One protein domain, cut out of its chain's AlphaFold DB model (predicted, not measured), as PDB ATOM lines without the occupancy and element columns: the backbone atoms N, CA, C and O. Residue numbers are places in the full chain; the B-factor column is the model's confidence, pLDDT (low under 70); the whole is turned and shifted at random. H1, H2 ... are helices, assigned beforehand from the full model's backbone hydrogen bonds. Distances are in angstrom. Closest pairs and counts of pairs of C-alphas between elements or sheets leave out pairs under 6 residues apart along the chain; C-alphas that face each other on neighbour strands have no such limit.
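This is residues 33 to 68 and 97 to 152 of the 152 residues of an uncharacterized protein of Botryobasidium botryosum FD-172 SS1 (UniProt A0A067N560). A compact ball of helices has H2 running through its middle, and H1, H3, H4, the short H5 and H6 wrap round it as a ring. The helices mostly cross at steep angles, and the ring closes where H6 comes back to H1. The printed part has 92 residues with six named helices, H1 to H6 in chain order, and no named strand, and its class is all helix. The whole is compact, with a radius of gyration of the C-alphas of 11.8 A, and rounded, spanning 32 by 24 by 23 A.

Start at the longest helix, H3, residues 97 to 113, and look from Leu 107 to Glu 51 in H2, residues 49 to 63: their C-alphas, the closest of the two helices, are 7.2 A apart. H3 and H2 touch at a steep tilt of 50 degrees, opposite ways, H2 with residues 51 to 55 alone. H2 is the hub, touching four other helices. It touches H4, residues 119 to 127, at a steep tilt of 56 degrees, with the C-alphas of Ala 54 and Ala 119 closest at 4.4 A. It touches H6, residues 139 to 150, about perpendicular at 75 degrees, with C-alphas 57 and 142 closest at 5.3 A. It touches H5, residues 133 to 137, with C-alphas 57 and 135 closest at 5.5 A. H1, residues 33 to 44, is close to H2 but not clearly touching, with C-alphas 42 and 52 closest at 6.3 A. H1 touches H6 with residues 35 to 39 alone, the C-alphas of Gln 36 and Val 149 being closest at 6.1 A. H3 and H6 are apart. Every O i to N i+4 pair is within hydrogen-bond range in H1, H2, H4, H5 and H6; in H3, 11 of 13 are.

Find C-alpha 33 at (55.747, 21.913, -5.040); from there H1 runs 16.6 A to residue 44. H2 covers 21.0 A from residue 49 to 63. Find C-alpha 97 at (46.803, 26.526, -12.336), where H3 begins its 24.8 A to residue 113. H4 runs from residue 119 to 127 and H5 from 133 to 137. H6 spans 16.3 A from residue 139 and ends at C-alpha 150, (53.659, 29.780, 4.904).

The two C-alphas farthest apart, those of Glu 130 and His 152, are 34.7 A apart. Residues 69 to 96 are not printed, and C-alphas 68 and 97 stand 14.3 A apart across the cut. The links printed whole are tight. Mean pLDDT of the printed part is 97.3, and residue 152 is under 70.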
ATOM      1  N   GLY A  33      55.807  21.072  -3.841       98.44
ATOM      2  CA  GLY A  33      55.747  21.913  -5.040       98.44
ATOM      3  C   GLY A  33      54.309  22.148  -5.508       98.44
ATOM      4  O   GLY A  33      53.941  23.276  -5.831       98.44
ATOM      5  N   VAL A  34      53.478  21.100  -5.469       98.81
ATOM      6  CA  VAL A  34      52.042  21.194  -5.781       98.81
ATOM      7  C   VAL A  34      51.330  22.059  -4.741       98.81
ATOM      8  O   VAL A  34      50.604  22.979  -5.108       98.81
ATOM      9  N   LEU A  35      51.589  21.824  -3.449       98.81
ATOM     10  CA  LEU A  35      51.029  22.621  -2.356       98.81
ATOM     11  C   LEU A  35      51.382  24.108  -2.494       98.81
ATOM     12  O   LEU A  35      50.498  24.957  -2.382       98.81
ATOM     13  N   GLN A  36      52.653  24.421  -2.770       98.75
ATOM     14  CA  GLN A  36      53.120  25.792  -2.981       98.75
ATOM     15  C   GLN A  36      52.374  26.467  -4.134       98.75
ATOM     16  O   GLN A  36      51.934  27.608  -3.994       98.75
ATOM     17  N   GLN A  37      52.205  25.766  -5.256       98.81
ATOM     18  CA  GLN A  37      51.523  26.313  -6.423       98.81
ATOM     19  C   GLN A  37      50.033  26.562  -6.145       98.81
ATOM     20  O   GLN A  37      49.545  27.660  -6.417       98.81
ATOM     21  N   VAL A  38      49.328  25.596  -5.540       98.88
ATOM     22  CA  VAL A  38      47.923  25.760  -5.126       98.88
ATOM     23  C   VAL A  38      47.784  26.961  -4.188       98.88
ATOM     24  O   VAL A  38      46.959  27.839  -4.435       98.88
ATOM     25  N   TYR A  39      48.635  27.054  -3.161       98.88
ATOM     26  CA  TYR A  39      48.630  28.159  -2.200       98.88
ATOM     27  C   TYR A  39      48.879  29.523  -2.864       98.88
ATOM     28  O   TYR A  39      48.180  30.493  -2.587       98.88
ATOM     29  N   GLN A  40      49.833  29.632  -3.789       98.81
ATOM     30  CA  GLN A  40      50.081  30.890  -4.507       98.81
ATOM     31  C   GLN A  40      48.870  31.344  -5.332       98.81
ATOM     32  O   GLN A  40      48.582  32.545  -5.411       98.81
ATOM     33  N   ILE A  41      48.131  30.400  -5.917       98.88
ATOM     34  CA  ILE A  41      46.904  30.701  -6.656       98.88
ATOM     35  C   ILE A  41      45.821  31.203  -5.697       98.88
ATOM     36  O   ILE A  41      45.200  32.222  -5.998       98.88
ATOM     37  N   THR A  42      45.635  30.589  -4.519       98.81
ATOM     38  CA  THR A  42      44.654  31.091  -3.533       98.81
ATOM     39  C   THR A  42      44.984  32.512  -3.077       98.81
ATOM     40  O   THR A  42      44.081  33.335  -2.932       98.81
ATOM     41  N   GLN A  43      46.271  32.838  -2.908       98.62
ATOM     42  CA  GLN A  43      46.710  34.198  -2.576       98.62
ATOM     43  C   GLN A  43      46.439  35.184  -3.714       98.62
ATOM     44  O   GLN A  43      45.908  36.272  -3.489       98.62
ATOM     45  N   THR A  44      46.733  34.792  -4.955       98.62
ATOM     46  CA  THR A  44      46.452  35.608  -6.149       98.62
ATOM     47  C   THR A  44      44.955  35.881  -6.297       98.62
ATOM     48  O   THR A  44      44.549  36.992  -6.639       98.62
ATOM     49  N   ARG A  45      44.126  34.881  -5.979       98.56
ATOM     50  CA  ARG A  45      42.661  34.963  -5.974       98.56
ATOM     51  C   ARG A  45      42.087  35.644  -4.726       98.56
ATOM     52  O   ARG A  45      40.887  35.892  -4.708       98.56
ATOM     53  N   ARG A  46      42.932  36.007  -3.750       98.50
ATOM     54  CA  ARG A  46      42.579  36.700  -2.496       98.50
ATOM     55  C   ARG A  46      41.516  35.969  -1.675       98.50
ATOM     56  O   ARG A  46      40.608  36.609  -1.151       98.50
ATOM     57  N   LEU A  47      41.640  34.647  -1.590       98.69
ATOM     58  CA  LEU A  47      40.753  33.841  -0.755       98.69
ATOM     59  C   LEU A  47      40.902  34.206   0.723       98.69
ATOM     60  O   LEU A  47      42.010  34.501   1.182       98.69
ATOM     61  N   ASP A  48      39.799  34.146   1.467       98.50
ATOM     62  CA  ASP A  48      39.843  34.228   2.927       98.50
ATOM     63  C   ASP A  48      40.398  32.929   3.559       98.50
ATOM     64  O   ASP A  48      40.672  31.940   2.875       98.50
ATOM     65  N   GLU A  49      40.603  32.907   4.882       98.44
ATOM     66  CA  GLU A  49      41.153  31.721   5.566       98.44
ATOM     67  C   GLU A  49      40.244  30.486   5.454       98.44
ATOM     68  O   GLU A  49      40.744  29.362   5.453       98.44
ATOM     69  N   ARG A  50      38.921  30.668   5.348       98.62
ATOM     70  CA  ARG A  50      37.955  29.568   5.235       98.62
ATOM     71  C   ARG A  50      37.990  28.960   3.835       98.62
ATOM     72  O   ARG A  50      38.002  27.742   3.702       98.62
ATOM     73  N   GLU A  51      38.033  29.794   2.806       98.81
ATOM     74  CA  GLU A  51      38.159  29.396   1.404       98.81
ATOM     75  C   GLU A  51      39.533  28.769   1.114       98.81
ATOM     76  O   GLU A  51      39.623  27.745   0.428       98.81
ATOM     77  N   LEU A  52      40.608  29.328   1.684       98.88
ATOM     78  CA  LEU A  52      41.938  28.718   1.660       98.88
ATOM     79  C   LEU A  52      41.907  27.327   2.299       98.88
ATOM     80  O   LEU A  52      42.370  26.365   1.684       98.88
ATOM     81  N   LEU A  53      41.353  27.211   3.509       98.88
ATOM     82  CA  LEU A  53      41.272  25.933   4.209       98.88
ATOM     83  C   LEU A  53      40.475  24.906   3.396       98.88
ATOM     84  O   LEU A  53      40.984  23.813   3.174       98.88
ATOM     85  N   ALA A  54      39.317  25.285   2.847       98.88
ATOM     86  CA  ALA A  54      38.494  24.412   2.008       98.88
ATOM     87  C   ALA A  54      39.249  23.925   0.758       98.88
ATOM     88  O   ALA A  54      39.154  22.761   0.366       98.88
ATOM     89  N   THR A  55      40.042  24.805   0.140       98.94
ATOM     90  CA  THR A  55      40.873  24.456  -1.020       98.94
ATOM     91  C   THR A  55      41.929  23.408  -0.656       98.94
ATOM     92  O   THR A  55      42.100  22.430  -1.385       98.94
ATOM     93  N   ILE A  56      42.622  23.569   0.477       98.88
ATOM     94  CA  ILE A  56      43.669  22.626   0.901       98.88
ATOM     95  C   ILE A  56      43.078  21.323   1.459       98.88
ATOM     96  O   ILE A  56      43.631  20.259   1.189       98.88
ATOM     97  N   GLU A  57      41.943  21.370   2.162       98.88
ATOM     98  CA  GLU A  57      41.180  20.177   2.558       98.88
ATOM     99  C   GLU A  57      40.794  19.354   1.333       98.88
ATOM    100  O   GLU A  57      41.001  18.143   1.321       98.88
ATOM    101  N   THR A  58      40.308  20.009   0.273       98.81
ATOM    102  CA  THR A  58      39.951  19.325  -0.974       98.81
ATOM    103  C   THR A  58      41.178  18.681  -1.609       98.81
ATOM    104  O   THR A  58      41.180  17.480  -1.853       98.81
ATOM    105  N   ALA A  59      42.260  19.436  -1.815       98.81
ATOM    106  CA  ALA A  59      43.483  18.884  -2.396       98.81
ATOM    107  C   ALA A  59      44.031  17.697  -1.577       98.81
ATOM    108  O   ALA A  59      44.523  16.722  -2.147       98.81
ATOM    109  N   TRP A  60      43.928  17.757  -0.243       98.75
ATOM    110  CA  TRP A  60      44.323  16.656   0.630       98.75
ATOM    111  C   TRP A  60      43.423  15.433   0.461       98.75
ATOM    112  O   TRP A  60      43.932  14.343   0.224       98.75
ATOM    113  N   VAL A  61      42.104  15.592   0.559       98.00
ATOM    114  CA  VAL A  61      41.159  14.469   0.474       98.00
ATOM    115  C   VAL A  61      41.230  13.768  -0.881       98.00
ATOM    116  O   VAL A  61      41.163  12.543  -0.929       98.00
ATOM    117  N   GLU A  62      41.389  14.526  -1.964       97.69
ATOM    118  CA  GLU A  62      41.322  13.982  -3.322       97.69
ATOM    119  C   GLU A  62      42.625  13.295  -3.754       97.69
ATOM    120  O   GLU A  62      42.604  12.293  -4.461       97.69
ATOM    121  N   SER A  63      43.787  13.811  -3.347       98.19
ATOM    122  CA  SER A  63      45.071  13.328  -3.884       98.19
ATOM    123  C   SER A  63      46.230  13.339  -2.889       98.19
ATOM    124  O   SER A  63      47.388  13.148  -3.275       98.19
ATOM    125  N   HIS A  64      45.955  13.626  -1.616       98.44
ATOM    126  CA  HIS A  64      46.963  14.039  -0.640       98.44
ATOM    127  C   HIS A  64      47.860  15.165  -1.184       98.44
ATOM    128  O   HIS A  64      49.054  15.182  -0.922       98.44
ATOM    129  N   VAL A  65      47.308  16.105  -1.959       98.75
ATOM    130  CA  VAL A  65      48.034  17.210  -2.615       98.75
ATOM    131  C   VAL A  65      49.096  16.718  -3.616       98.75
ATOM    132  O   VAL A  65      50.235  17.186  -3.634       98.75
ATOM    133  N   ASN A  66      48.731  15.761  -4.470       98.69
ATOM    134  CA  ASN A  66      49.575  15.255  -5.555       98.69
ATOM    135  C   ASN A  66      48.874  15.425  -6.906       98.69
ATOM    136  O   ASN A  66      47.675  15.216  -7.032       98.69
ATOM    137  N   ASN A  67      49.621  15.771  -7.955       98.25
ATOM    138  CA  ASN A  67      49.042  15.932  -9.288       98.25
ATOM    139  C   ASN A  67      49.000  14.585 -10.030       98.25
ATOM    140  O   ASN A  67      49.918  14.248 -10.778       98.25
ATOM    141  N   LEU A  68      47.972  13.785  -9.743       97.44
ATOM    142  CA  LEU A  68      47.862  12.395 -10.192       97.44
ATOM    143  C   LEU A  68      47.309  12.309 -11.617       97.44
ATOM    144  O   LEU A  68      46.286  12.904 -11.922       97.44
ATOM    145  N   ASN A  97      47.334  25.172 -12.231       98.81
ATOM    146  CA  ASN A  97      46.803  26.526 -12.336       98.81
ATOM    147  C   ASN A  97      45.355  26.529 -12.831       98.81
ATOM    148  O   ASN A  97      44.514  27.215 -12.250       98.81
ATOM    149  N   HIS A  98      45.044  25.755 -13.868       98.75
ATOM    150  CA  HIS A  98      43.672  25.647 -14.353       98.75
ATOM    151  C   HIS A  98      42.761  24.973 -13.319       98.75
ATOM    152  O   HIS A  98      41.739  25.548 -12.949       98.75
ATOM    153  N   ALA A  99      43.153  23.803 -12.815       98.88
ATOM    154  CA  ALA A  99      42.361  22.999 -11.892       98.88
ATOM    155  C   ALA A  99      42.014  23.760 -10.600       98.88
ATOM    156  O   ALA A  99      40.855  23.763 -10.175       98.88
ATOM    157  N   THR A 100      42.985  24.471 -10.007       98.94
ATOM    158  CA  THR A 100      42.747  25.306  -8.818       98.94
ATOM    159  C   THR A 100      41.809  26.470  -9.124       98.94
ATOM    160  O   THR A 100      40.893  26.723  -8.345       98.94
ATOM    161  N   ASN A 101      41.986  27.173 -10.249       98.88
ATOM    162  CA  ASN A 101      41.086  28.274 -10.603       98.88
ATOM    163  C   ASN A 101      39.656  27.780 -10.860       98.88
ATOM    164  O   ASN A 101      38.723  28.381 -10.337       98.88
ATOM    165  N   ALA A 102      39.483  26.662 -11.569       98.81
ATOM    166  CA  ALA A 102      38.172  26.073 -11.828       98.81
ATOM    167  C   ALA A 102      37.448  25.666 -10.531       98.81
ATOM    168  O   ALA A 102      36.240  25.870 -10.399       98.81
ATOM    169  N   PHE A 103      38.181  25.124  -9.549       98.81
ATOM    170  CA  PHE A 103      37.640  24.842  -8.216       98.81
ATOM    171  C   PHE A 103      37.204  26.132  -7.505       98.81
ATOM    172  O   PHE A 103      36.070  26.235  -7.035       98.81
ATOM    173  N   ILE A 104      38.076  27.146  -7.482       98.88
ATOM    174  CA  ILE A 104      37.816  28.439  -6.833       98.88
ATOM    175  C   ILE A 104      36.616  29.169  -7.455       98.88
ATOM    176  O   ILE A 104      35.842  29.803  -6.734       98.88
ATOM    177  N   ASP A 105      36.435  29.064  -8.772       98.75
ATOM    178  CA  ASP A 105      35.320  29.684  -9.494       98.75
ATOM    179  C   ASP A 105      33.951  29.154  -9.023       98.75
ATOM    180  O   ASP A 105      32.965  29.890  -9.059       98.75
ATOM    181  N   GLN A 106      33.886  27.915  -8.519       98.50
ATOM    182  CA  GLN A 106      32.696  27.373  -7.845       98.50
ATOM    183  C   GLN A 106      32.691  27.665  -6.336       98.50
ATOM    184  O   GLN A 106      31.631  27.903  -5.753       98.50
ATOM    185  N   LEU A 107      33.868  27.674  -5.703       98.69
ATOM    186  CA  LEU A 107      34.034  27.879  -4.265       98.69
ATOM    187  C   LEU A 107      33.514  29.243  -3.793       98.69
ATOM    188  O   LEU A 107      32.720  29.292  -2.858       98.69
ATOM    189  N   ILE A 108      33.929  30.340  -4.437       98.50
ATOM    190  CA  ILE A 108      33.612  31.712  -3.992       98.50
ATOM    191  C   ILE A 108      32.091  31.982  -3.995       98.50
ATOM    192  O   ILE A 108      31.553  32.465  -2.987       98.50
ATOM    193  N   PRO A 109      31.339  31.655  -5.070       98.50
ATOM    194  CA  PRO A 109      29.882  31.768  -5.042       98.50
ATOM    195  C   PRO A 109      29.240  30.923  -3.933       98.50
ATOM    196  O   PRO A 109      28.316  31.389  -3.258       98.50
ATOM    197  N   ASN A 110      29.739  29.705  -3.701       98.38
ATOM    198  CA  ASN A 110      29.231  28.837  -2.640       98.38
ATOM    199  C   ASN A 110      29.522  29.410  -1.246       98.38
ATOM    200  O   ASN A 110      28.644  29.385  -0.386       98.38
ATOM    201  N   ALA A 111      30.696  30.004  -1.035       98.25
ATOM    202  CA  ALA A 111      31.093  30.617   0.231       98.25
ATOM    203  C   ALA A 111      30.162  31.774   0.616       98.25
ATOM    204  O   ALA A 111      29.793  31.918   1.785       98.25
ATOM    205  N   SER A 112      29.737  32.549  -0.387       97.56
ATOM    206  CA  SER A 112      28.759  33.631  -0.241       97.56
ATOM    207  C   SER A 112      27.352  33.103   0.052       97.56
ATOM    208  O   SER A 112      26.622  33.675   0.859       97.56
ATOM    209  N   LYS A 113      26.961  31.994  -0.590       98.12
ATOM    210  CA  LYS A 113      25.654  31.351  -0.392       98.12
ATOM    211  C   LYS A 113      25.537  30.664   0.973       98.12
ATOM    212  O   LYS A 113      24.441  30.594   1.527       98.12
ATOM    213  N   PHE A 114      26.650  30.173   1.510       96.88
ATOM    214  CA  PHE A 114      26.720  29.412   2.755       96.88
ATOM    215  C   PHE A 114      27.689  30.077   3.755       96.88
ATOM    216  O   PHE A 114      28.744  29.529   4.077       96.88
ATOM    217  N   PRO A 115      27.368  31.269   4.292       96.50
ATOM    218  CA  PRO A 115      28.297  32.028   5.138       96.50
ATOM    219  C   PRO A 115      28.608  31.350   6.482       96.50
ATOM    220  O   PRO A 115      29.646  31.622   7.073       96.50
ATOM    221  N   SER A 116      27.737  30.452   6.949       96.88
ATOM    222  CA  SER A 116      27.908  29.730   8.217       96.88
ATOM    223  C   SER A 116      28.481  28.321   8.056       96.88
ATOM    224  O   SER A 116      28.593  27.610   9.053       96.88
ATOM    225  N   SER A 117      28.792  27.882   6.831       97.44
ATOM    226  CA  SER A 117      29.375  26.556   6.620       97.44
ATOM    227  C   SER A 117      30.824  26.514   7.099       97.44
ATOM    228  O   SER A 117      31.548  27.513   6.993       97.44
ATOM    229  N   SER A 118      31.264  25.344   7.562       98.38
ATOM    230  CA  SER A 118      32.690  25.059   7.735       98.38
ATOM    231  C   SER A 118      33.428  25.090   6.387       98.38
ATOM    232  O   SER A 118      32.811  25.154   5.314       98.38
ATOM    233  N   ALA A 119      34.761  25.044   6.439       98.56
ATOM    234  CA  ALA A 119      35.597  24.872   5.255       98.56
ATOM    235  C   ALA A 119      35.312  23.530   4.556       98.56
ATOM    236  O   ALA A 119      35.099  23.514   3.343       98.56
ATOM    237  N   GLY A 120      35.154  22.442   5.316       98.38
ATOM    238  CA  GLY A 120      34.891  21.127   4.743       98.38
ATOM    239  C   GLY A 120      33.509  21.022   4.107       98.38
ATOM    240  O   GLY A 120      33.360  20.490   3.007       98.38
ATOM    241  N   GLN A 121      32.489  21.623   4.722       98.38
ATOM    242  CA  GLN A 121      31.160  21.750   4.113       98.38
ATOM    243  C   GLN A 121      31.194  22.589   2.831       98.38
ATOM    244  O   GLN A 121      30.471  22.301   1.873       98.38
ATOM    245  N   LEU A 122      32.039  23.620   2.795       98.25
ATOM    246  CA  LEU A 122      32.232  24.433   1.606       98.25
ATOM    247  C   LEU A 122      32.939  23.632   0.495       98.25
ATOM    248  O   LEU A 122      32.464  23.647  -0.641       98.25
ATOM    249  N   ALA A 123      33.981  22.863   0.816       98.50
ATOM    250  CA  ALA A 123      34.624  21.921  -0.104       98.50
ATOM    251  C   ALA A 123      33.624  20.892  -0.662       98.50
ATOM    252  O   ALA A 123      33.487  20.737  -1.879       98.50
ATOM    253  N   GLN A 124      32.827  20.274   0.215       97.94
ATOM    254  CA  GLN A 124      31.768  19.342  -0.166       97.94
ATOM    255  C   GLN A 124      30.728  19.989  -1.088       97.94
ATOM    256  O   GLN A 124      30.222  19.331  -1.996       97.94
ATOM    257  N   SER A 125      30.396  21.270  -0.899       97.69
ATOM    258  CA  SER A 125      29.444  21.966  -1.776       97.69
ATOM    259  C   SER A 125      29.936  22.081  -3.228       97.69
ATOM    260  O   SER A 125      29.119  22.151  -4.151       97.69
ATOM    261  N   VAL A 126      31.259  22.076  -3.432       97.88
ATOM    262  CA  VAL A 126      31.898  22.100  -4.752       97.88
ATOM    263  C   VAL A 126      32.030  20.681  -5.312       97.88
ATOM    264  O   VAL A 126      31.507  20.409  -6.393       97.88
ATOM    265  N   GLN A 127      32.659  19.770  -4.563       96.62
ATOM    266  CA  GLN A 127      32.964  18.409  -5.026       96.62
ATOM    267  C   GLN A 127      31.734  17.497  -5.105       96.62
ATOM    268  O   GLN A 127      31.668  16.628  -5.970       96.62
ATOM    269  N   ARG A 128      30.740  17.701  -4.230       92.69
ATOM    270  CA  ARG A 128      29.502  16.905  -4.151       92.69
ATOM    271  C   ARG A 128      29.767  15.394  -4.042       92.69
ATOM    272  O   ARG A 128      29.131  14.600  -4.731       92.69
ATOM    273  N   SER A 129      30.698  15.007  -3.171       89.69
ATOM    274  CA  SER A 129      31.057  13.603  -2.936       89.69
ATOM    275  C   SER A 129      29.965  12.829  -2.173       89.69
ATOM    276  O   SER A 129      29.110  13.429  -1.518       89.69
ATOM    277  N   GLU A 130      30.036  11.494  -2.180       89.94
ATOM    278  CA  GLU A 130      29.183  10.619  -1.351       89.94
ATOM    279  C   GLU A 130      29.570  10.617   0.143       89.94
ATOM    280  O   GLU A 130      28.874  10.026   0.968       89.94
ATOM    281  N   TYR A 131      30.670  11.285   0.514       90.12
ATOM    282  CA  TYR A 131      31.250  11.245   1.857       90.12
ATOM    283  C   TYR A 131      31.514  12.658   2.396       90.12
ATOM    284  O   TYR A 131      32.673  13.067   2.526       90.12
ATOM    285  N   PRO A 132      30.454  13.410   2.734       84.25
ATOM    286  CA  PRO A 132      30.545  14.839   3.030       84.25
ATOM    287  C   PRO A 132      31.501  15.178   4.179       84.25
ATOM    288  O   PRO A 132      32.199  16.187   4.119       84.25
ATOM    289  N   ASP A 133      31.593  14.310   5.187       91.69
ATOM    290  CA  ASP A 133      32.370  14.576   6.401       91.69
ATOM    291  C   ASP A 133      33.894  14.471   6.195       91.69
ATOM    292  O   ASP A 133      34.660  14.896   7.060       91.69
ATOM    293  N   ARG A 134      34.369  13.910   5.069       94.69
ATOM    294  CA  ARG A 134      35.811  13.680   4.842       94.69
ATOM    295  C   ARG A 134      36.623  14.972   4.800       94.69
ATOM    296  O   ARG A 134      37.770  14.972   5.242       94.69
ATOM    297  N   TYR A 135      36.047  16.060   4.294       96.88
ATOM    298  CA  TYR A 135      36.756  17.337   4.209       96.88
ATOM    299  C   TYR A 135      36.922  17.984   5.588       96.88
ATOM    300  O   TYR A 135      38.029  18.387   5.931       96.88
ATOM    301  N   ASP A 136      35.885  17.970   6.435       97.31
ATOM    302  CA  ASP A 136      36.005  18.462   7.817       97.31
ATOM    303  C   ASP A 136      36.995  17.613   8.638       97.31
ATOM    304  O   ASP A 136      37.760  18.136   9.449       97.31
ATOM    305  N   GLN A 137      37.047  16.299   8.394       98.19
ATOM    306  CA  GLN A 137      38.038  15.410   9.015       98.19
ATOM    307  C   GLN A 137      39.482  15.752   8.601       98.19
ATOM    308  O   GLN A 137      40.417  15.494   9.363       98.19
ATOM    309  N   ALA A 138      39.675  16.357   7.425       98.25
ATOM    310  CA  ALA A 138      40.981  16.765   6.919       98.25
ATOM    311  C   ALA A 138      41.474  18.113   7.476       98.25
ATOM    312  O   ALA A 138      42.650  18.436   7.291       98.25
ATOM    313  N   ALA A 139      40.638  18.874   8.195       98.50
ATOM    314  CA  ALA A 139      40.942  20.240   8.630       98.50
ATOM    315  C   ALA A 139      42.289  20.373   9.357       98.50
ATOM    316  O   ALA A 139      43.096  21.242   9.031       98.50
ATOM    317  N   SER A 140      42.576  19.482  10.313       98.62
ATOM    318  CA  SER A 140      43.833  19.512  11.081       98.62
ATOM    319  C   SER A 140      45.064  19.296  10.190       98.62
ATOM    320  O   SER A 140      46.078  19.985  10.328       98.62
ATOM    321  N   ILE A 141      44.963  18.383   9.219       98.69
ATOM    322  CA  ILE A 141      46.048  18.114   8.271       98.69
ATOM    323  C   ILE A 141      46.235  19.313   7.340       98.69
ATOM    324  O   ILE A 141      47.352  19.810   7.194       98.69
ATOM    325  N   ALA A 142      45.146  19.831   6.770       98.75
ATOM    326  CA  ALA A 142      45.174  20.985   5.881       98.75
ATOM    327  C   ALA A 142      45.748  22.237   6.569       98.75
ATOM    328  O   ALA A 142      46.588  22.927   5.992       98.75
ATOM    329  N   GLN A 143      45.392  22.492   7.832       98.75
ATOM    330  CA  GLN A 143      45.991  23.560   8.642       98.75
ATOM    331  C   GLN A 143      47.502  23.366   8.836       98.75
ATOM    332  O   GLN A 143      48.265  24.332   8.751       98.75
ATOM    333  N   GLY A 144      47.952  22.127   9.059       98.75
ATOM    334  CA  GLY A 144      49.373  21.783   9.125       98.75
ATOM    335  C   GLY A 144      50.113  22.105   7.825       98.75
ATOM    336  O   GLY A 144      51.161  22.752   7.858       98.75
ATOM    337  N   LEU A 145      49.529  21.741   6.683       98.75
ATOM    338  CA  LEU A 145      50.073  22.040   5.355       98.75
ATOM    339  C   LEU A 145      50.114  23.548   5.075       98.75
ATOM    340  O   LEU A 145      51.129  24.057   4.604       98.75
ATOM    341  N   ILE A 146      49.057  24.284   5.433       98.81
ATOM    342  CA  ILE A 146      49.011  25.750   5.320       98.81
ATOM    343  C   ILE A 146      50.112  26.396   6.169       98.81
ATOM    344  O   ILE A 146      50.791  27.319   5.721       98.81
ATOM    345  N   LYS A 147      50.329  25.913   7.397       98.50
ATOM    346  CA  LYS A 147      51.421  26.402   8.246       98.50
ATOM    347  C   LYS A 147      52.784  26.114   7.619       98.50
ATOM    348  O   LYS A 147      53.653  26.980   7.653       98.50
ATOM    349  N   GLN A 148      52.965  24.920   7.062       97.44
ATOM    350  CA  GLN A 148      54.216  24.525   6.428       97.44
ATOM    351  C   GLN A 148      54.523  25.410   5.216       97.44
ATOM    352  O   GLN A 148      55.596  26.000   5.168       97.44
ATOM    353  N   VAL A 149      53.575  25.575   4.287       97.19
ATOM    354  CA  VAL A 149      53.771  26.374   3.061       97.19
ATOM    355  C   VAL A 149      53.967  27.870   3.343       97.19
ATOM    356  O   VAL A 149      54.669  28.541   2.602       97.19
ATOM    357  N   ARG A 150      53.413  28.397   4.443       96.75
ATOM    358  CA  ARG A 150      53.659  29.780   4.904       96.75
ATOM    359  C   ARG A 150      55.059  30.004   5.480       96.75
ATOM    360  O   ARG A 150      55.485  31.149   5.589       96.75
ATOM    361  N   GLY A 151      55.718  28.940   5.937       89.12
ATOM    362  CA  GLY A 151      57.065  28.994   6.510       89.12
ATOM    363  C   GLY A 151      58.189  28.750   5.501       89.12
ATOM    364  O   GLY A 151      59.353  28.827   5.893       89.12
ATOM    365  N   HIS A 152      57.842  28.424   4.253       61.47
ATOM    366  CA  HIS A 152      58.758  28.284   3.120       61.47
ATOM    367  C   HIS A 152      58.957  29.623   2.405       61.47
ATOM    368  O   HIS A 152      60.097  29.846   1.939       61.47
TER     369      HIS A 152